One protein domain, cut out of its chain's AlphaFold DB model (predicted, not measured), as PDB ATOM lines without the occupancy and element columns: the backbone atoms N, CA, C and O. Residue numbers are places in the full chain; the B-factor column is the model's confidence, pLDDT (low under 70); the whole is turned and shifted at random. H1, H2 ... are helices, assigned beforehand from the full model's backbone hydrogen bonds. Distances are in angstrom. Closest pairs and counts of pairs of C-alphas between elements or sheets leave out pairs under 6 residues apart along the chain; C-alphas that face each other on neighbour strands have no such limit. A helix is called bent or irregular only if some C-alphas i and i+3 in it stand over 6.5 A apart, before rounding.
ATOM      1  N   LYS A   2     -37.186 -31.175  29.697       60.62
ATOM      2  CA  LYS A   2     -36.578 -29.835  29.898       60.62
ATOM      3  C   LYS A   2     -37.527 -28.630  29.719       60.62
ATOM      4  O   LYS A   2     -37.418 -27.674  30.473       60.62
ATOM      5  N   LEU A   3     -38.474 -28.682  28.770       68.50
ATOM      6  CA  LEU A   3     -39.429 -27.580  28.552       68.50
ATOM      7  C   LEU A   3     -40.466 -27.433  29.678       68.50
ATOM      8  O   LEU A   3     -40.817 -26.313  30.027       68.50
ATOM      9  N   LEU A   4     -40.951 -28.539  30.253       78.62
ATOM     10  CA  LEU A   4     -42.012 -28.498  31.269       78.62
ATOM     11  C   LEU A   4     -41.502 -27.891  32.580       78.62
ATOM     12  O   LEU A   4     -42.144 -27.000  33.114       78.62
ATOM     13  N   SER A   5     -40.314 -28.292  33.044       74.31
ATOM     14  CA  SER A   5     -39.691 -27.690  34.229       74.31
ATOM     15  C   SER A   5     -39.451 -26.186  34.075       74.31
ATOM     16  O   SER A   5     -39.636 -25.436  35.029       74.31
ATOM     17  N   LEU A   6     -39.079 -25.729  32.870       76.31
ATOM     18  CA  LEU A   6     -38.918 -24.303  32.578       76.31
ATOM     19  C   LEU A   6     -40.257 -23.557  32.651       76.31
ATOM     20  O   LEU A   6     -40.314 -22.462  33.204       76.31
ATOM     21  N   GLN A   7     -41.340 -24.150  32.140       81.88
ATOM     22  CA  GLN A   7     -42.677 -23.576  32.298       81.88
ATOM     23  C   GLN A   7     -43.094 -23.547  33.769       81.88
ATOM     24  O   GLN A   7     -43.543 -22.512  34.247       81.88
ATOM     25  N   GLY A   8     -42.862 -24.620  34.528       81.75
ATOM     26  CA  GLY A   8     -43.136 -24.620  35.963       81.75
ATOM     27  C   GLY A   8     -42.394 -23.510  36.710       81.75
ATOM     28  O   GLY A   8     -42.969 -22.815  37.543       81.75
ATOM     29  N   LEU A   9     -41.131 -23.280  36.357       80.31
ATOM     30  CA  LEU A   9     -40.318 -22.206  36.921       80.31
ATOM     31  C   LEU A   9     -40.880 -20.818  36.590       80.31
ATOM     32  O   LEU A   9     -41.040 -19.997  37.491       80.31
ATOM     33  N   ARG A  10     -41.258 -20.579  35.327       84.00
ATOM     34  CA  ARG A  10     -41.972 -19.356  34.915       84.00
ATOM     35  C   ARG A  10     -43.275 -19.174  35.696       84.00
ATOM     36  O   ARG A  10     -43.612 -18.049  36.060       84.00
ATOM     37  N   GLY A  11     -43.975 -20.273  35.979       86.69
ATOM     38  CA  GLY A  11     -45.185 -20.302  36.794       86.69
ATOM     39  C   GLY A  11     -44.943 -19.823  38.227       86.69
ATOM     40  O   GLY A  11     -45.679 -18.973  38.720       86.69
ATOM     41  N   ILE A  12     -43.876 -20.293  38.877       84.56
ATOM     42  CA  ILE A  12     -43.475 -19.806  40.210       84.56
ATOM     43  C   ILE A  12     -43.119 -18.321  40.154       84.56
ATOM     44  O   ILE A  12     -43.596 -17.550  40.985       84.56
ATOM     45  N   SER A  13     -42.313 -17.908  39.173       83.00
ATOM     46  CA  SER A  13     -41.872 -16.517  39.053       83.00
ATOM     47  C   SER A  13     -43.047 -15.549  38.946       83.00
ATOM     48  O   SER A  13     -43.068 -14.549  39.659       83.00
ATOM     49  N   ILE A  14     -44.054 -15.846  38.117       88.50
ATOM     50  CA  ILE A  14     -45.205 -14.945  37.976       88.50
ATOM     51  C   ILE A  14     -46.087 -14.917  39.231       88.50
ATOM     52  O   ILE A  14     -46.593 -13.857  39.589       88.50
ATOM     53  N   ILE A  15     -46.224 -16.036  39.952       89.38
ATOM     54  CA  ILE A  15     -46.938 -16.067  41.240       89.38
ATOM     55  C   ILE A  15     -46.242 -15.162  42.257       89.38
ATOM     56  O   ILE A  15     -46.906 -14.376  42.930       89.38
ATOM     57  N   LEU A  16     -44.909 -15.234  42.345       85.00
ATOM     58  CA  LEU A  16     -44.139 -14.360  43.228       85.00
ATOM     59  C   LEU A  16     -44.355 -12.893  42.854       85.00
ATOM     60  O   LEU A  16     -44.730 -12.111  43.721       85.00
ATOM     61  N   VAL A  17     -44.220 -12.530  41.572       85.31
ATOM     62  CA  VAL A  17     -44.471 -11.159  41.089       85.31
ATOM     63  C   VAL A  17     -45.846 -10.649  41.534       85.31
ATOM     64  O   VAL A  17     -45.935  -9.537  42.057       85.31
ATOM     65  N   LEU A  18     -46.902 -11.458  41.398       88.44
ATOM     66  CA  LEU A  18     -48.244 -11.090  41.858       88.44
ATOM     67  C   LEU A  18     -48.295 -10.870  43.375       88.44
ATOM     68  O   LEU A  18     -48.873  -9.880  43.813       88.44
ATOM     69  N   ILE A  19     -47.678 -11.737  44.179       85.69
ATOM     70  CA  ILE A  19     -47.643 -11.589  45.644       85.69
ATOM     71  C   ILE A  19     -46.940 -10.284  46.048       85.69
ATOM     72  O   ILE A  19     -47.508  -9.511  46.821       85.69
ATOM     73  N   PHE A  20     -45.760 -10.001  45.482       81.94
ATOM     74  CA  PHE A  20     -45.010  -8.762  45.735       81.94
ATOM     75  C   PHE A  20     -45.847  -7.518  45.410       81.94
ATOM     76  O   PHE A  20     -45.900  -6.568  46.191       81.94
ATOM     77  N   HIS A  21     -46.560  -7.541  44.282       84.38
ATOM     78  CA  HIS A  21     -47.328  -6.388  43.822       84.38
ATOM     79  C   HIS A  21     -48.686  -6.239  44.505       84.38
ATOM     80  O   HIS A  21     -49.166  -5.114  44.614       84.38
ATOM     81  N   LEU A  22     -49.313  -7.314  44.980       85.56
ATOM     82  CA  LEU A  22     -50.579  -7.248  45.719       85.56
ATOM     83  C   LEU A  22     -50.362  -6.833  47.186       85.56
ATOM     84  O   LEU A  22     -51.189  -6.100  47.737       85.56
ATOM     85  N   PHE A  23     -49.226  -7.218  47.782       82.81
ATOM     86  CA  PHE A  23     -48.905  -7.014  49.201       82.81
ATOM     87  C   PHE A  23     -47.565  -6.275  49.422       82.81
ATOM     88  O   PHE A  23     -46.665  -6.801  50.075       82.81
ATOM     89  N   PRO A  24     -47.423  -5.019  48.957       76.31
ATOM     90  CA  PRO A  24     -46.153  -4.286  49.011       76.31
ATOM     91  C   PRO A  24     -45.669  -3.970  50.436       76.31
ATOM     92  O   PRO A  24     -44.488  -3.720  50.636       76.31
ATOM     93  N   LYS A  25     -46.560  -3.977  51.439       75.56
ATOM     94  CA  LYS A  25     -46.185  -3.757  52.848       75.56
ATOM     95  C   LYS A  25     -45.431  -4.943  53.447       75.56
ATOM     96  O   LYS A  25     -44.462  -4.742  54.165       75.56
ATOM     97  N   GLU A  26     -45.867  -6.157  53.123       79.38
ATOM     98  CA  GLU A  26     -45.206  -7.390  53.562       79.38
ATOM     99  C   GLU A  26     -43.918  -7.637  52.760       79.38
ATOM    100  O   GLU A  26     -42.970  -8.252  53.244       79.38
ATOM    101  N   PHE A  27     -43.863  -7.110  51.529       70.44
ATOM    102  CA  PHE A  27     -42.774  -7.330  50.585       70.44
ATOM    103  C   PHE A  27     -42.252  -6.011  49.980       70.44
ATOM    104  O   PHE A  27     -42.463  -5.698  48.810       70.44
ATOM    105  N   VAL A  28     -41.521  -5.249  50.800       58.06
ATOM    106  CA  VAL A  28     -41.148  -3.829  50.598       58.06
ATOM    107  C   VAL A  28     -40.245  -3.546  49.376       58.06
ATOM    108  O   VAL A  28     -40.151  -2.407  48.929       58.06
ATOM    109  N   ASN A  29     -39.607  -4.566  48.788       57.16
ATOM    110  CA  ASN A  29     -38.600  -4.411  47.723       57.16
ATOM    111  C   ASN A  29     -39.077  -4.817  46.310       57.16
ATOM    112  O   ASN A  29     -38.242  -5.042  45.435       57.16
ATOM    113  N   GLY A  30     -40.391  -4.915  46.081       54.41
ATOM    114  CA  GLY A  30     -40.994  -5.289  44.792       54.41
ATOM    115  C   GLY A  30     -40.986  -4.169  43.739       54.41
ATOM    116  O   GLY A  30     -42.054  -3.728  43.316       54.41
ATOM    117  N   PHE A  31     -39.817  -3.615  43.402       54.59
ATOM    118  CA  PHE A  31     -39.681  -2.574  42.374       54.59
ATOM    119  C   PHE A  31     -39.282  -3.174  41.021       54.59
ATOM    120  O   PHE A  31     -38.431  -4.062  40.954       54.59
ATOM    121  N   VAL A  32     -39.792  -2.548  39.948       52.09
ATOM    122  CA  VAL A  32     -39.795  -2.925  38.511       52.09
ATOM    123  C   VAL A  32     -38.450  -3.401  37.903       52.09
ATOM    124  O   VAL A  32     -38.428  -3.852  36.768       52.09
ATOM    125  N   GLY A  33     -37.323  -3.396  38.618       54.03
ATOM    126  CA  GLY A  33     -36.044  -3.965  38.156       54.03
ATOM    127  C   GLY A  33     -35.396  -4.996  39.088       54.03
ATOM    128  O   GLY A  33     -34.667  -5.872  38.617       54.03
ATOM    129  N   VAL A  34     -35.669  -4.936  40.394       59.28
ATOM    130  CA  VAL A  34     -35.093  -5.861  41.386       59.28
ATOM    131  C   VAL A  34     -35.747  -7.234  41.251       59.28
ATOM    132  O   VAL A  34     -35.060  -8.257  41.275       59.28
ATOM    133  N   ASP A  35     -37.051  -7.247  40.975       59.94
ATOM    134  CA  ASP A  35     -37.843  -8.448  40.717       59.94
ATOM    135  C   ASP A  35     -37.271  -9.217  39.523       59.94
ATOM    136  O   ASP A  35     -37.056 -10.424  39.596       59.94
ATOM    137  N   MET A  36     -36.943  -8.508  38.439       61.94
ATOM    138  CA  MET A  36     -36.374  -9.112  37.234       61.94
ATOM    139  C   MET A  36     -35.000  -9.732  37.493       61.94
ATOM    140  O   MET A  36     -34.740 -10.830  37.005       61.94
ATOM    141  N   LEU A  37     -34.132  -9.082  38.275       65.75
ATOM    142  CA  LEU A  37     -32.800  -9.608  38.596       65.75
ATOM    143  C   LEU A  37     -32.863 -10.816  39.529       65.75
ATOM    144  O   LEU A  37     -32.225 -11.829  39.244       65.75
ATOM    145  N   ILE A  38     -33.651 -10.748  40.605       63.66
ATOM    146  CA  ILE A  38     -33.810 -11.869  41.543       63.66
ATOM    147  C   ILE A  38     -34.473 -13.050  40.833       63.66
ATOM    148  O   ILE A  38     -34.008 -14.178  40.981       63.66
ATOM    149  N   MET A  39     -35.502 -12.814  40.013       65.25
ATOM    150  CA  MET A  39     -36.160 -13.883  39.255       65.25
ATOM    151  C   MET A  39     -35.246 -14.471  38.178       65.25
ATOM    152  O   MET A  39     -35.204 -15.690  38.032       65.25
ATOM    153  N   SER A  40     -34.473 -13.648  37.464       67.12
ATOM    154  CA  SER A  40     -33.524 -14.133  36.449       67.12
ATOM    155  C   SER A  40     -32.375 -14.920  37.076       67.12
ATOM    156  O   SER A  40     -31.988 -15.958  36.546       67.12
ATOM    157  N   LEU A  41     -31.860 -14.478  38.227       68.94
ATOM    158  CA  LEU A  41     -30.801 -15.172  38.957       68.94
ATOM    159  C   LEU A  41     -31.315 -16.470  39.587       68.94
ATOM    160  O   LEU A  41     -30.672 -17.505  39.446       68.94
ATOM    161  N   ALA A  42     -32.493 -16.450  40.214       65.56
ATOM    162  CA  ALA A  42     -33.140 -17.654  40.728       65.56
ATOM    163  C   ALA A  42     -33.415 -18.651  39.598       65.56
ATOM    164  O   ALA A  42     -33.148 -19.842  39.754       65.56
ATOM    165  N   ALA A  43     -33.867 -18.172  38.436       67.38
ATOM    166  CA  ALA A  43     -34.075 -19.017  37.274       67.38
ATOM    167  C   ALA A  43     -32.762 -19.577  36.713       67.38
ATOM    168  O   ALA A  43     -32.705 -20.757  36.379       67.38
ATOM    169  N   ALA A  44     -31.692 -18.781  36.663       71.38
ATOM    170  CA  ALA A  44     -30.363 -19.235  36.259       71.38
ATOM    171  C   ALA A  44     -29.803 -20.295  37.222       71.38
ATOM    172  O   ALA A  44     -29.298 -21.323  36.771       71.38
ATOM    173  N   VAL A  45     -29.957 -20.098  38.534       71.56
ATOM    174  CA  VAL A  45     -29.565 -21.064  39.575       71.56
ATOM    175  C   VAL A  45     -30.395 -22.345  39.467       71.56
ATOM    176  O   VAL A  45     -29.838 -23.440  39.490       71.56
ATOM    177  N   LEU A  46     -31.710 -22.248  39.273       66.62
ATOM    178  CA  LEU A  46     -32.586 -23.411  39.092       66.62
ATOM    179  C   LEU A  46     -32.305 -24.156  37.783       66.62
ATOM    180  O   LEU A  46     -32.332 -25.384  37.778       66.62
ATOM    181  N   CYS A  47     -31.959 -23.450  36.704       66.50
ATOM    182  CA  CYS A  47     -31.474 -24.035  35.453       66.50
ATOM    183  C   CYS A  47     -30.111 -24.722  35.627       66.50
ATOM    184  O   CYS A  47     -29.915 -25.805  35.085       66.50
ATOM    185  N   PHE A  48     -29.198 -24.147  36.414       70.75
ATOM    186  CA  PHE A  48     -27.908 -24.757  36.752       70.75
ATOM    187  C   PHE A  48     -28.072 -26.034  37.594       70.75
ATOM    188  O   PHE A  48     -27.346 -27.009  37.412       70.75
ATOM    189  N   LEU A  49     -29.068 -26.059  38.482       68.88
ATOM    190  CA  LEU A  49     -29.441 -27.235  39.277       68.88
ATOM    191  C   LEU A  49     -30.321 -28.237  38.494       68.88
ATOM    192  O   LEU A  49     -30.543 -29.366  38.950       68.88
ATOM    193  N   CYS A  50     -30.816 -27.854  37.310       59.53
ATOM    194  CA  CYS A  50     -31.700 -28.657  36.470       59.53
ATOM    195  C   CYS A  50     -30.919 -29.822  35.841       59.53
ATOM    196  O   CYS A  50     -30.068 -29.641  34.974       59.53
ATOM    197  N   GLY A  51     -31.210 -31.036  36.312       56.22
ATOM    198  CA  GLY A  51     -30.463 -32.260  35.995       56.22
ATOM    199  C   GLY A  51     -30.053 -33.064  37.232       56.22
ATOM    200  O   GLY A  51     -29.686 -34.226  37.089       56.22
ATOM    201  N   ARG A  52     -30.147 -32.477  38.437       59.34
ATOM    202  CA  ARG A  52     -29.865 -33.148  39.725       59.34
ATOM    203  C   ARG A  52     -31.087 -33.348  40.628       59.34
ATOM    204  O   ARG A  52     -30.975 -33.999  41.657       59.34
ATOM    205  N   LEU A  53     -32.233 -32.780  40.262       57.69
ATOM    206  CA  LEU A  53     -33.477 -32.854  41.024       57.69
ATOM    207  C   LEU A  53     -34.513 -33.632  40.206       57.69
ATOM    208  O   LEU A  53     -34.727 -33.315  39.036       57.69
ATOM    209  N   GLU A  54     -35.169 -34.626  40.802       59.38
ATOM    210  CA  GLU A  54     -36.392 -35.209  40.243       59.38
ATOM    211  C   GLU A  54     -37.508 -34.162  40.360       59.38
ATOM    212  O   GLU A  54     -38.022 -33.880  41.439       59.38
ATOM    213  N   GLN A  55     -37.830 -33.479  39.259       66.25
ATOM    214  CA  GLN A  55     -38.668 -32.276  39.306       66.25
ATOM    215  C   GLN A  55     -40.158 -32.561  39.077       66.25
ATOM    216  O   GLN A  55     -40.807 -31.935  38.233       66.25
ATOM    217  N   THR A  56     -40.728 -33.487  39.849       70.69
ATOM    218  CA  THR A  56     -42.159 -33.845  39.798       70.69
ATOM    219  C   THR A  56     -43.058 -32.637  40.093       70.69
ATOM    220  O   THR A  56     -44.104 -32.469  39.474       70.69
ATOM    221  N   PHE A  57     -42.618 -31.736  40.978       80.94
ATOM    222  CA  PHE A  57     -43.344 -30.506  41.314       80.94
ATOM    223  C   PHE A  57     -43.351 -29.475  40.170       80.94
ATOM    224  O   PHE A  57     -44.412 -28.977  39.791       80.94
ATOM    225  N   LEU A  58     -42.185 -29.189  39.570       77.06
ATOM    226  CA  LEU A  58     -42.059 -28.198  38.487       77.06
ATOM    227  C   LEU A  58     -42.684 -28.670  37.169       77.06
ATOM    228  O   LEU A  58     -42.951 -27.867  36.284       77.06
ATOM    229  N   THR A  59     -42.942 -29.966  37.034       84.12
ATOM    230  CA  THR A  59     -43.637 -30.538  35.876       84.12
ATOM    231  C   THR A  59     -45.131 -30.751  36.123       84.12
ATOM    232  O   THR A  59     -45.823 -31.282  35.252       84.12
ATOM    233  N   SER A  60     -45.654 -30.308  37.273       89.31
ATOM    234  CA  SER A  60     -47.087 -30.357  37.555       89.31
ATOM    235  C   SER A  60     -47.872 -29.522  36.536       89.31
ATOM    236  O   SER A  60     -47.530 -28.378  36.233       89.31
ATOM    237  N   GLN A  61     -48.949 -30.103  36.001       90.31
ATOM    238  CA  GLN A  61     -49.761 -29.481  34.949       90.31
ATOM    239  C   GLN A  61     -50.281 -28.076  35.311       90.31
ATOM    240  O   GLN A  61     -50.201 -27.197  34.454       90.31
ATOM    241  N   PRO A  62     -50.737 -27.798  36.553       91.56
ATOM    242  CA  PRO A  62     -51.174 -26.451  36.920       91.56
ATOM    243  C   PRO A  62     -50.048 -25.420  36.816       91.56
ATOM    244  O   PRO A  62     -50.245 -24.329  36.287       91.56
ATOM    245  N   LEU A  63     -48.849 -25.770  37.281       86.94
ATOM    246  CA  LEU A  63     -47.724 -24.845  37.310       86.94
ATOM    247  C   LEU A  63     -47.149 -24.612  35.909       86.94
ATOM    248  O   LEU A  63     -46.812 -23.484  35.558       86.94
ATOM    249  N   VAL A  64     -47.111 -25.660  35.085       89.94
ATOM    250  CA  VAL A  64     -46.774 -25.566  33.658       89.94
ATOM    251  C   VAL A  64     -47.763 -24.662  32.923       89.94
ATOM    252  O   VAL A  64     -47.339 -23.825  32.134       89.94
ATOM    253  N   PHE A  65     -49.063 -24.793  33.197       93.00
ATOM    254  CA  PHE A  65     -50.096 -23.951  32.592       93.00
ATOM    255  C   PHE A  65     -49.929 -22.473  32.963       93.00
ATOM    256  O   PHE A  65     -49.945 -21.616  32.084       93.00
ATOM    257  N   ILE A  66     -49.709 -22.172  34.249       92.06
ATOM    258  CA  ILE A  66     -49.423 -20.803  34.708       92.06
ATOM    259  C   ILE A  66     -48.145 -20.275  34.034       92.06
ATOM    260  O   ILE A  66     -48.086 -19.115  33.628       92.06
ATOM    261  N   GLY A  67     -47.146 -21.140  33.858       89.31
ATOM    262  CA  GLY A  67     -45.938 -20.865  33.087       89.31
ATOM    263  C   GLY A  67     -46.193 -20.489  31.632       89.31
ATOM    264  O   GLY A  67     -45.628 -19.504  31.154       89.31
ATOM    265  N   ASP A  68     -47.066 -21.226  30.943       91.69
ATOM    266  CA  ASP A  68     -47.393 -21.011  29.528       91.69
ATOM    267  C   ASP A  68     -47.949 -19.599  29.289       91.69
ATOM    268  O   ASP A  68     -47.507 -18.900  28.379       91.69
ATOM    269  N   ILE A  69     -48.826 -19.130  30.183       94.38
ATOM    270  CA  ILE A  69     -49.462 -17.803  30.104       94.38
ATOM    271  C   ILE A  69     -48.688 -16.687  30.828       94.38
ATOM    272  O   ILE A  69     -49.132 -15.535  30.862       94.38
ATOM    273  N   SER A  70     -47.544 -17.004  31.440       91.44
ATOM    274  CA  SER A  70     -46.830 -16.099  32.357       91.44
ATOM    275  C   SER A  70     -46.390 -14.782  31.717       91.44
ATOM    276  O   SER A  70     -46.393 -13.756  32.389       91.44
ATOM    277  N   TYR A  71     -46.047 -14.785  30.423       89.06
ATOM    278  CA  TYR A  71     -45.587 -13.581  29.724       89.06
ATOM    279  C   TYR A  71     -46.708 -12.543  29.589       89.06
ATOM    280  O   TYR A  71     -46.552 -11.396  29.999       89.06
ATOM    281  N   VAL A  72     -47.877 -12.964  29.103       93.69
ATOM    282  CA  VAL A  72     -49.061 -12.097  29.024       93.69
ATOM    283  C   VAL A  72     -49.501 -11.660  30.417       93.69
ATOM    284  O   VAL A  72     -49.786 -10.484  30.630       93.69
ATOM    285  N   THR A  73     -49.486 -12.582  31.382       94.56
ATOM    286  CA  THR A  73     -49.821 -12.281  32.782       94.56
ATOM    287  C   THR A  73     -48.915 -11.185  33.345       94.56
ATOM    288  O   THR A  73     -49.399 -10.249  33.977       94.56
ATOM    289  N   TYR A  74     -47.614 -11.236  33.050       90.62
ATOM    290  CA  TYR A  74     -46.659 -10.202  33.440       90.62
ATOM    291  C   TYR A  74     -46.959  -8.842  32.793       90.62
ATOM    292  O   TYR A  74     -46.837  -7.817  33.453       90.62
ATOM    293  N   LEU A  75     -47.420  -8.787  31.547       90.75
ATOM    294  CA  LEU A  75     -47.802  -7.508  30.931       90.75
ATOM    295  C   LEU A  75     -49.116  -6.949  31.501       90.75
ATOM    296  O   LEU A  75     -49.256  -5.741  31.678       90.75
ATOM    297  N   VAL A  76     -50.077  -7.822  31.804       94.81
ATOM    298  CA  VAL A  76     -51.433  -7.441  32.230       94.81
ATOM    299  C   VAL A  76     -51.510  -7.091  33.717       94.81
ATOM    300  O   VAL A  76     -52.308  -6.232  34.097       94.81
ATOM    301  N   HIS A  77     -50.711  -7.736  34.575       92.81
ATOM    302  CA  HIS A  77     -50.909  -7.634  36.023       92.81
ATOM    303  C   HIS A  77     -50.792  -6.204  36.554       92.81
ATOM    304  O   HIS A  77     -51.640  -5.770  37.331       92.81
ATOM    305  N   TRP A  78     -49.771  -5.457  36.128       90.62
ATOM    306  CA  TRP A  78     -49.473  -4.153  36.708       90.62
ATOM    307  C   TRP A  78     -50.524  -3.087  36.356       90.62
ATOM    308  O   TRP A  78     -51.009  -2.431  37.283       90.62
ATOM    309  N   PRO A  79     -50.977  -2.941  35.090       92.31
ATOM    310  CA  PRO A  79     -52.108  -2.071  34.767       92.31
ATOM    311  C   PRO A  79     -53.376  -2.412  35.557       92.31
ATOM    312  O   PRO A  79     -54.024  -1.508  36.080       92.31
ATOM    313  N   VAL A  80     -53.712  -3.699  35.700       94.56
ATOM    314  CA  VAL A  80     -54.920  -4.122  36.430       94.56
ATOM    315  C   VAL A  80     -54.809  -3.807  37.922       94.56
ATOM    316  O   VAL A  80     -55.728  -3.212  38.482       94.56
ATOM    317  N   ILE A  81     -53.689  -4.146  38.570       92.06
ATOM    318  CA  ILE A  81     -53.480  -3.878  40.003       92.06
ATOM    319  C   ILE A  81     -53.532  -2.374  40.281       92.06
ATOM    320  O   ILE A  81     -54.213  -1.951  41.214       92.06
ATOM    321  N   ASN A  82     -52.857  -1.555  39.468       90.56
ATOM    322  CA  ASN A  82     -52.888  -0.102  39.643       90.56
ATOM    323  C   ASN A  82     -54.269   0.483  39.361       90.56
ATOM    324  O   ASN A  82     -54.688   1.389  40.069       90.56
ATOM    325  N   PHE A  83     -55.011  -0.054  38.392       90.44
ATOM    326  CA  PHE A  83     -56.386   0.368  38.146       90.44
ATOM    327  C   PHE A  83     -57.302   0.054  39.337       90.44
ATOM    328  O   PHE A  83     -58.083   0.905  39.764       90.44
ATOM    329  N   VAL A  84     -57.168  -1.132  39.940       92.06
ATOM    330  CA  VAL A  84     -57.916  -1.490  41.155       92.06
ATOM    331  C   VAL A  84     -57.509  -0.593  42.325       92.06
ATOM    332  O   VAL A  84     -58.387  -0.037  42.981       92.06
ATOM    333  N   ARG A  85     -56.209  -0.363  42.555       89.69
ATOM    334  CA  ARG A  85     -55.726   0.617  43.549       89.69
ATOM    335  C   ARG A  85     -56.296   2.007  43.303       89.69
ATOM    336  O   ARG A  85     -56.715   2.671  44.248       89.69
ATOM    337  N   TYR A  86     -56.357   2.421  42.043       88.69
ATOM    338  CA  TYR A  86     -56.871   3.720  41.651       88.69
ATOM    339  C   TYR A  86     -58.361   3.872  41.995       88.69
ATOM    340  O   TYR A  86     -58.763   4.874  42.587       88.69
ATOM    341  N   ILE A  87     -59.186   2.862  41.725       88.12
ATOM    342  CA  ILE A  87     -60.612   2.881  42.096       88.12
ATOM    343  C   ILE A  87     -60.797   2.811  43.618       88.12
ATOM    344  O   ILE A  87     -61.677   3.467  44.173       88.12
ATOM    345  N   GLN A  88     -59.968   2.022  44.307       89.56
ATOM    346  CA  GLN A  88     -60.067   1.823  45.757       89.56
ATOM    347  C   GLN A  88     -59.363   2.906  46.585       89.56
ATOM    348  O   GLN A  88     -59.380   2.811  47.807       89.56
ATOM    349  N   GLN A  89     -58.766   3.923  45.951       87.56
ATOM    350  CA  GLN A  89     -58.041   5.011  46.627       87.56
ATOM    351  C   GLN A  89     -56.830   4.538  47.446       87.56
ATOM    352  O   GLN A  89     -56.518   5.065  48.509       87.56
ATOM    353  N   LYS A  90     -56.125   3.526  46.927       84.94
ATOM    354  CA  LYS A  90     -55.015   2.819  47.584       84.94
ATOM    355  C   LYS A  90     -53.714   2.930  46.792       84.94
ATOM    356  O   LYS A  90     -53.045   1.924  46.574       84.94
ATOM    357  N   ASP A  91     -53.357   4.140  46.366       76.38
ATOM    358  CA  ASP A  91     -52.255   4.390  45.417       76.38
ATOM    359  C   ASP A  91     -50.944   3.685  45.802       76.38
ATOM    360  O   ASP A  91     -50.288   3.092  44.949       76.38
ATOM    361  N   TYR A  92     -50.631   3.640  47.102       69.62
ATOM    362  CA  TYR A  92     -49.444   2.963  47.647       69.62
ATOM    363  C   TYR A  92     -49.772   1.929  48.734       69.62
ATOM    364  O   TYR A  92     -48.881   1.413  49.408       69.62
ATOM    365  N   ALA A  93     -51.057   1.632  48.940       77.44
ATOM    366  CA  ALA A  93     -51.500   0.720  49.986       77.44
ATOM    367  C   ALA A  93     -51.692  -0.709  49.457       77.44
ATOM    368  O   ALA A  93     -51.897  -0.961  48.264       77.44
ATOM    369  N   SER A  94     -51.622  -1.668  50.380       83.81
ATOM    370  CA  SER A  94     -51.976  -3.058  50.113       83.81
ATOM    371  C   SER A  94     -53.463  -3.167  49.793       83.81
ATOM    372  O   SER A  94     -54.304  -2.560  50.465       83.81
ATOM    373  N   LEU A  95     -53.782  -3.973  48.783       87.25
ATOM    374  CA  LEU A  95     -55.163  -4.343  48.512       87.25
ATOM    375  C   LEU A  95     -55.675  -5.246  49.642       87.25
ATOM    376  O   LEU A  95     -54.911  -5.995  50.253       87.25
ATOM    377  N   SER A  96     -56.969  -5.165  49.941       91.00
ATOM    378  CA  SER A  96     -57.611  -6.149  50.813       91.00
ATOM    379  C   SER A  96     -57.599  -7.524  50.139       91.00
ATOM    380  O   SER A  96     -57.430  -7.637  48.924       91.00
ATOM    381  N   VAL A  97     -57.829  -8.589  50.909       90.88
ATOM    382  CA  VAL A  97     -57.871  -9.952  50.354       90.88
ATOM    383  C   VAL A  97     -58.919 -10.069  49.240       90.88
ATOM    384  O   VAL A  97     -58.640 -10.660  48.201       90.88
ATOM    385  N   SER A  98     -60.098  -9.457  49.397       93.12
ATOM    386  CA  SER A  98     -61.144  -9.484  48.366       93.12
ATOM    387  C   SER A  98     -60.746  -8.719  47.100       93.12
ATOM    388  O   SER A  98     -60.936  -9.226  45.997       93.12
ATOM    389  N   GLU A  99     -60.143  -7.537  47.233       94.00
ATOM    390  CA  GLU A  99     -59.640  -6.742  46.103       94.00
ATOM    391  C   GLU A  99     -58.506  -7.459  45.360       94.00
ATOM    392  O   GLU A  99     -58.454  -7.440  44.127       94.00
ATOM    393  N   ALA A 100     -57.614  -8.123  46.099       93.12
ATOM    394  CA  ALA A 100     -56.536  -8.923  45.535       93.12
ATOM    395  C   ALA A 100     -57.086 -10.125  44.754       93.12
ATOM    396  O   ALA A 100     -56.671 -10.353  43.620       93.12
ATOM    397  N   LEU A 101     -58.069 -10.846  45.304       94.88
ATOM    398  CA  LEU A 101     -58.729 -11.960  44.617       94.88
ATOM    399  C   LEU A 101     -59.442 -11.505  43.338       94.88
ATOM    400  O   LEU A 101     -59.288 -12.142  42.297       94.88
ATOM    401  N   ILE A 102     -60.165 -10.381  43.379       95.25
ATOM    402  CA  ILE A 102     -60.801  -9.795  42.187       95.25
ATOM    403  C   ILE A 102     -59.742  -9.434  41.140       95.25
ATOM    404  O   ILE A 102     -59.901  -9.767  39.966       95.25
ATOM    405  N   SER A 103     -58.642  -8.804  41.560       95.69
ATOM    406  CA  SER A 103     -57.532  -8.455  40.667       95.69
ATOM    407  C   SER A 103     -56.958  -9.701  40.000       95.69
ATOM    408  O   SER A 103     -56.828  -9.727  38.784       95.69
ATOM    409  N   ILE A 104     -56.696 -10.766  40.763       95.62
ATOM    410  CA  ILE A 104     -56.207 -12.053  40.247       95.62
ATOM    411  C   ILE A 104     -57.163 -12.617  39.188       95.62
ATOM    412  O   ILE A 104     -56.714 -13.002  38.109       95.62
ATOM    413  N   VAL A 105     -58.473 -12.621  39.451       96.88
ATOM    414  CA  VAL A 105     -59.479 -13.107  38.490       96.88
ATOM    415  C   VAL A 105     -59.448 -12.294  37.194       96.88
ATOM    416  O   VAL A 105     -59.433 -12.881  36.112       96.88
ATOM    417  N   ILE A 106     -59.388 -10.962  37.281       97.06
ATOM    418  CA  ILE A 106     -59.314 -10.085  36.104       97.06
ATOM    419  C   ILE A 106     -58.009 -10.322  35.337       97.06
ATOM    420  O   ILE A 106     -58.036 -10.471  34.117       97.06
ATOM    421  N   ILE A 107     -56.877 -10.402  36.040       97.31
ATOM    422  CA  ILE A 107     -55.553 -10.612  35.447       97.31
ATOM    423  C   ILE A 107     -55.532 -11.917  34.665       97.31
ATOM    424  O   ILE A 107     -55.189 -11.902  33.484       97.31
ATOM    425  N   TYR A 108     -55.926 -13.033  35.279       96.25
ATOM    426  CA  TYR A 108     -55.944 -14.319  34.588       96.25
ATOM    427  C   TYR A 108     -56.997 -14.349  33.477       96.25
ATOM    428  O   TYR A 108     -56.697 -14.837  32.393       96.25
ATOM    429  N   GLY A 109     -58.184 -13.772  33.683       97.00
ATOM    430  CA  GLY A 109     -59.221 -13.684  32.650       97.00
ATOM    431  C   GLY A 109     -58.739 -12.954  31.394       97.00
ATOM    432  O   GLY A 109     -58.804 -13.501  30.293       97.00
ATOM    433  N   VAL A 110     -58.175 -11.754  31.554       96.75
ATOM    434  CA  VAL A 110     -57.596 -10.973  30.449       96.75
ATOM    435  C   VAL A 110     -56.387 -11.690  29.850       96.75
ATOM    436  O   VAL A 110     -56.253 -11.738  28.628       96.75
ATOM    437  N   SER A 111     -55.541 -12.306  30.677       96.81
ATOM    438  CA  SER A 111     -54.361 -13.026  30.192       96.81
ATOM    439  C   SER A 111     -54.730 -14.221  29.327       96.81
ATOM    440  O   SER A 111     -54.116 -14.426  28.288       96.81
ATOM    441  N   LEU A 112     -55.763 -14.980  29.696       96.81
ATOM    442  CA  LEU A 112     -56.262 -16.092  28.889       96.81
ATOM    443  C   LEU A 112     -56.847 -15.601  27.563       96.81
ATOM    444  O   LEU A 112     -56.545 -16.177  26.517       96.81
ATOM    445  N   LEU A 113     -57.633 -14.521  27.587       96.31
ATOM    446  CA  LEU A 113     -58.195 -13.923  26.373       96.31
ATOM    447  C   LEU A 113     -57.098 -13.455  25.412       96.31
ATOM    448  O   LEU A 113     -57.156 -13.766  24.224       96.31
ATOM    449  N   VAL A 114     -56.080 -12.755  25.913       95.00
ATOM    450  CA  VAL A 114     -54.961 -12.269  25.093       95.00
ATOM    451  C   VAL A 114     -54.085 -13.429  24.620       95.00
ATOM    452  O   VAL A 114     -53.760 -13.505  23.437       95.00
ATOM    453  N   HIS A 115     -53.746 -14.372  25.496       95.25
ATOM    454  CA  HIS A 115     -52.869 -15.493  25.161       95.25
ATOM    455  C   HIS A 115     -53.471 -16.399  24.074       95.25
ATOM    456  O   HIS A 115     -52.823 -16.700  23.072       95.25
ATOM    457  N   TYR A 116     -54.731 -16.815  24.231       94.44
ATOM    458  CA  TYR A 116     -55.383 -17.721  23.278       94.44
ATOM    459  C   TYR A 116     -56.031 -16.997  22.093       94.44
ATOM    460  O   TYR A 116     -56.100 -17.555  20.994       94.44
ATOM    461  N   GLY A 117     -56.517 -15.773  22.295       90.50
ATOM    462  CA  GLY A 117     -57.190 -14.987  21.263       90.50
ATOM    463  C   GLY A 117     -56.237 -14.236  20.339       90.50
ATOM    464  O   GLY A 117     -56.553 -14.083  19.159       90.50
ATOM    465  N   LEU A 118     -55.080 -13.800  20.846       89.81
ATOM    466  CA  LEU A 118     -54.132 -12.958  20.115       89.81
ATOM    467  C   LEU A 118     -52.756 -13.620  19.991       89.81
ATOM    468  O   LEU A 118     -52.353 -13.954  18.882       89.81
ATOM    469  N   GLU A 119     -52.053 -13.849  21.104       90.50
ATOM    470  CA  GLU A 119     -50.646 -14.282  21.102       90.50
ATOM    471  C   GLU A 119     -50.446 -15.591  20.329       90.50
ATOM    472  O   GLU A 119     -49.705 -15.617  19.347       90.50
ATOM    473  N   LYS A 120     -51.152 -16.667  20.701       90.50
ATOM    474  CA  LYS A 120     -51.021 -17.974  20.033       90.50
ATOM    475  C   LYS A 120     -51.385 -17.921  18.553       90.50
ATOM    476  O   LYS A 120     -50.776 -18.637  17.765       90.50
ATOM    477  N   ARG A 121     -52.343 -17.074  18.165       89.88
ATOM    478  CA  ARG A 121     -52.730 -16.914  16.758       89.88
ATOM    479  C   ARG A 121     -51.657 -16.176  15.970       89.88
ATOM    480  O   ARG A 121     -51.289 -16.639  14.901       89.88
ATOM    481  N   LEU A 122     -51.125 -15.079  16.507       87.69
ATOM    482  CA  LEU A 122     -50.066 -14.303  15.859       87.69
ATOM    483  C   LEU A 122     -48.772 -15.110  15.710       87.69
ATOM    484  O   LEU A 122     -48.144 -15.060  14.658       87.69
ATOM    485  N   LEU A 123     -48.400 -15.896  16.725       87.94
ATOM    486  CA  LEU A 123     -47.195 -16.735  16.699       87.94
ATOM    487  C   LEU A 123     -47.251 -17.872  15.666       87.94
ATOM    488  O   LEU A 123     -46.207 -18.418  15.321       87.94
ATOM    489  N   GLN A 124     -48.442 -18.239  15.185       91.12
ATOM    490  CA  GLN A 124     -48.626 -19.255  14.143       91.12
ATOM    491  C   GLN A 124     -48.566 -18.682  12.718       91.12
ATOM    492  O   GLN A 124     -48.556 -19.456  11.764       91.12
ATOM    493  N   LEU A 125     -48.549 -17.356  12.557       91.12
ATOM    494  CA  LEU A 125     -48.496 -16.702  11.250       91.12
ATOM    495  C   LEU A 125     -47.059 -16.600  10.729       91.12
ATOM    496  O   LEU A 125     -46.109 -16.457  11.501       91.12
ATOM    497  N   ASP A 126     -46.917 -16.577   9.402       93.81
ATOM    498  CA  ASP A 126     -45.637 -16.301   8.751       93.81
ATOM    499  C   ASP A 126     -45.090 -14.928   9.153       93.81
ATOM    500  O   ASP A 126     -45.846 -13.969   9.341       93.81
ATOM    501  N   PHE A 127     -43.759 -14.814   9.224       92.19
ATOM    502  CA  PHE A 127     -43.070 -13.622   9.730       92.19
ATOM    503  C   PHE A 127     -43.584 -12.316   9.112       92.19
ATOM    504  O   PHE A 127     -43.869 -11.367   9.837       92.19
ATOM    505  N   TYR A 128     -43.745 -12.271   7.785       92.75
ATOM    506  CA  TYR A 128     -44.199 -11.066   7.088       92.75
ATOM    507  C   TYR A 128     -45.637 -10.682   7.466       92.75
ATOM    508  O   TYR A 128     -45.911  -9.520   7.758       92.75
ATOM    509  N   VAL A 129     -46.550 -11.658   7.525       92.50
ATOM    510  CA  VAL A 129     -47.955 -11.429   7.902       92.50
ATOM    511  C   VAL A 129     -48.044 -10.990   9.360       92.50
ATOM    512  O   VAL A 129     -48.759 -10.039   9.672       92.50
ATOM    513  N   ASN A 130     -47.287 -11.638  10.245       89.62
ATOM    514  CA  ASN A 130     -47.226 -11.280  11.656       89.62
ATOM    515  C   ASN A 130     -46.665  -9.862  11.849       89.62
ATOM    516  O   ASN A 130     -47.272  -9.054  12.549       89.62
ATOM    517  N   PHE A 131     -45.559  -9.525  11.179       92.12
ATOM    518  CA  PHE A 131     -44.937  -8.204  11.256       92.12
ATOM    519  C   PHE A 131     -45.889  -7.100  10.793       92.12
ATOM    520  O   PHE A 131     -46.102  -6.134  11.523       92.12
ATOM    521  N   VAL A 132     -46.510  -7.261   9.621       94.19
ATOM    522  CA  VAL A 132     -47.464  -6.282   9.081       94.19
ATOM    523  C   VAL A 132     -48.677  -6.145  10.003       94.19
ATOM    524  O   VAL A 132     -49.060  -5.030  10.348       94.19
ATOM    525  N   THR A 133     -49.251  -7.260  10.460       89.38
ATOM    526  CA  THR A 133     -50.409  -7.251  11.370       89.38
ATOM    527  C   THR A 133     -50.074  -6.563  12.692       89.38
ATOM    528  O   THR A 133     -50.822  -5.699  13.149       89.38
ATOM    529  N   SER A 134     -48.926  -6.892  13.285       88.75
ATOM    530  CA  SER A 134     -48.447  -6.288  14.528       88.75
ATOM    531  C   SER A 134     -48.182  -4.791  14.363       88.75
ATOM    532  O   SER A 134     -48.615  -3.999  15.197       88.75
ATOM    533  N   ALA A 135     -47.540  -4.378  13.266       93.69
ATOM    534  CA  ALA A 135     -47.286  -2.971  12.962       93.69
ATOM    535  C   ALA A 135     -48.590  -2.178  12.781       93.69
ATOM    536  O   ALA A 135     -48.705  -1.067  13.297       93.69
ATOM    537  N   LEU A 136     -49.591  -2.756  12.111       94.06
ATOM    538  CA  LEU A 136     -50.910  -2.141  11.952       94.06
ATOM    539  C   LEU A 136     -51.653  -2.012  13.284       94.06
ATOM    540  O   LEU A 136     -52.226  -0.959  13.550       94.06
ATOM    541  N   LEU A 137     -51.621  -3.039  14.140       89.88
ATOM    542  CA  LEU A 137     -52.231  -2.986  15.474       89.88
ATOM    543  C   LEU A 137     -51.581  -1.909  16.347       89.88
ATOM    544  O   LEU A 137     -52.286  -1.101  16.949       89.88
ATOM    545  N   VAL A 138     -50.247  -1.853  16.375       91.19
ATOM    546  CA  VAL A 138     -49.512  -0.810  17.101       91.19
ATOM    547  C   VAL A 138     -49.843   0.572  16.536       91.19
ATOM    548  O   VAL A 138     -50.157   1.481  17.301       91.19
ATOM    549  N   GLY A 139     -49.843   0.726  15.209       95.06
ATOM    550  CA  GLY A 139     -50.216   1.974  14.539       95.06
ATOM    551  C   GLY A 139     -51.636   2.426  14.883       95.06
ATOM    552  O   GLY A 139     -51.845   3.598  15.195       95.06
ATOM    553  N   LEU A 140     -52.595   1.496  14.919       94.12
ATOM    554  CA  LEU A 140     -53.970   1.763  15.337       94.12
ATOM    555  C   LEU A 140     -54.018   2.236  16.795       94.12
ATOM    556  O   LEU A 140     -54.570   3.302  17.059       94.12
ATOM    557  N   CYS A 141     -53.385   1.519  17.728       90.81
ATOM    558  CA  CYS A 141     -53.320   1.927  19.134       90.81
ATOM    559  C   CYS A 141     -52.705   3.326  19.310       90.81
ATOM    560  O   CYS A 141     -53.238   4.139  20.062       90.81
ATOM    561  N   VAL A 142     -51.621   3.633  18.592       92.94
ATOM    562  CA  VAL A 142     -50.952   4.944  18.641       92.94
ATOM    563  C   VAL A 142     -51.848   6.044  18.063       92.94
ATOM    564  O   VAL A 142     -51.966   7.114  18.659       92.94
ATOM    565  N   SER A 143     -52.538   5.775  16.951       92.06
ATOM    566  CA  SER A 143     -53.472   6.722  16.323       92.06
ATOM    567  C   SER A 143     -54.676   7.070  17.203       92.06
ATOM    568  O   SER A 143     -55.250   8.147  17.057       92.06
ATOM    569  N   MET A 144     -55.031   6.201  18.156       89.56
ATOM    570  CA  MET A 144     -56.102   6.452  19.122       89.56
ATOM    571  C   MET A 144     -55.669   7.353  20.286       89.56
ATOM    572  O   MET A 144     -56.537   7.901  20.964       89.56
ATOM    573  N   ILE A 145     -54.368   7.566  20.523       87.06
ATOM    574  CA  ILE A 145     -53.876   8.372  21.657       87.06
ATOM    575  C   ILE A 145     -54.436   9.807  21.650       87.06
ATOM    576  O   ILE A 145     -54.920  10.237  22.699       87.06
ATOM    577  N   PRO A 146     -54.423  10.567  20.532       84.56
ATOM    578  CA  PRO A 146     -54.985  11.918  20.509       84.56
ATOM    579  C   PRO A 146     -56.483  11.931  20.820       84.56
ATOM    580  O   PRO A 146     -56.948  12.798  21.555       84.56
ATOM    581  N   TRP A 147     -57.224  10.940  20.314       82.50
ATOM    582  CA  TRP A 147     -58.647  10.793  20.603       82.50
ATOM    583  C   TRP A 147     -58.877  10.515  22.091       82.50
ATOM    584  O   TRP A 147     -59.658  11.222  22.713       82.50
ATOM    585  N   ILE A 148     -58.130   9.581  22.693       80.62
ATOM    586  CA  ILE A 148     -58.214   9.269  24.131       80.62
ATOM    587  C   ILE A 148     -57.886  10.498  24.989       80.62
ATOM    588  O   ILE A 148     -58.580  10.750  25.967       80.62
ATOM    589  N   LYS A 149     -56.871  11.290  24.617       75.31
ATOM    590  CA  LYS A 149     -56.495  12.515  25.347       75.31
ATOM    591  C   LYS A 149     -57.577  13.598  25.309       75.31
ATOM    592  O   LYS A 149     -57.672  14.372  26.252       75.31
ATOM    593  N   GLY A 150     -58.347  13.670  24.222       65.69
ATOM    594  CA  GLY A 150     -59.425  14.645  24.047       65.69
ATOM    595  C   GLY A 150     -60.792  14.179  24.554       65.69
ATOM    596  O   GLY A 150     -61.730  14.973  24.569       65.69
ATOM    597  N   GLN A 151     -60.938  12.908  24.943       70.19
ATOM    598  CA  GLN A 151     -62.179  12.413  25.530       70.19
ATOM    599  C   GLN A 151     -62.213  12.735  27.023       70.19
ATOM    600  O   GLN A 151     -61.415  12.228  27.811       70.19
ATOM    601  N   GLU A 152     -63.205  13.522  27.427       64.38
ATOM    602  CA  GLU A 152     -63.629  13.551  28.821       64.38
ATOM    603  C   GLU A 152     -64.050  12.142  29.244       64.38
ATOM    604  O   GLU A 152     -64.697  11.412  28.483       64.38
TER     605      GLU A 152
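AT A GLANCE: This is residues 2 to 152 of the 432 residues of the protein "SGNH domain-containing protein" of Caenorhabditis brenneri (UniProt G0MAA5). Three helices, H1, H4 and H5, make a loosely packed bundle, a group of helices set close together, with H2 side by side with H1 and short H3 crossing H1. From the far end of the long helix H5 the printed part folds back in H6, which makes an open V with H5, and residues 135 to 152, with the later part of H6 and H7, stick out free as an arm. The printed part has 151 residues, with seven named helices, H1 to H7 in order along the chain, and no named strand; the class is all helix. It is only just loose, close to compact, with a radius of gyration of the C-alphas of 18.0 A, and its outline is only just flat, spanning 58 by 45 by 25 A.

HOW THE PARTS SIT: H1, residues 2 to 22, is the hub, touching three other helices. It touches H2, residues 34 to 49, at a shallow tilt of 26 degrees, opposite ways, as a helical hairpin; the closest C-alphas are those of Ser 13 and Met 39, 6.3 A apart. H3, residues 61 to 68, touches H1 about perpendicular, at 77 degrees, and the C-alphas of Gly 11 and Gly 67, the closest, are 3.8 A apart. H4, residues 70 to 88, meets H3 only through their link and touches H1 at a shallow tilt of 11 degrees, the same way, closest at the C-alphas of Ile 14 and Ser 70, 6.0 A apart. H5, residues 97 to 123, touches H4 at a steep tilt of 38 degrees, opposite ways, and the two form a helical hairpin; their closest C-alphas, those of Thr 73 and Ser 111, are 5.3 A apart. H1 and H5 are close but not clearly touching, with the C-alphas of Leu 22 and Ala 100 6.2 A apart. H6, residues 127 to 143, is also close to H5 but not clearly touching it, at a steep tilt of 47 degrees, opposite ways; the closest C-alphas are those of Leu 122 and Asn 130, 5.9 A apart. H7, residues 145 to 150, meets H6 only through their link and is apart from H5. H2 and H3 are apart. In H2, H3, H6 and H7 every O i to N i+4 pair is within hydrogen-bond range; in H1 it is 16 of 17, in H4 13 of 15 and in H5 20 of 23.

IN THESE COORDINATES: H1 begins at C-alpha 2, at (-36.578, -29.835, 29.898), and measures 30.9 A from first to last C-alpha. H2 measures 22.2 A, H3 is short with eight residues, and H4 measures 26.0 A. H4 has a kink of 32 degrees near residue 77 and is only just irregular, with C-alphas 75 and 78 6.9 A apart. H5, the longest helix, runs 36.0 A from C-alpha 97 at (-57.871, -9.952, 50.354). It has a kink of 34 degrees near residue 115 and is only just irregular, with C-alphas 117 and 120 7.0 A apart. H6 measures 23.8 A, and H7, six residues, ends at C-alpha 150, at (-59.425, 14.645, 24.047).

THE WHOLE: The two C-alphas farthest apart are those of Arg 52 and Glu 152, at 58.6 A. Without the free residues 135 to 152, the body spans 43 by 43 by 26 A. The printed part has no cut. The links from H1 to H2 and from H2 to H3 are long, with 11 residues each. The mean pLDDT of the printed part is 83.1; 30 residues are under 70, among them residues 28 to 43 and 49 to 55.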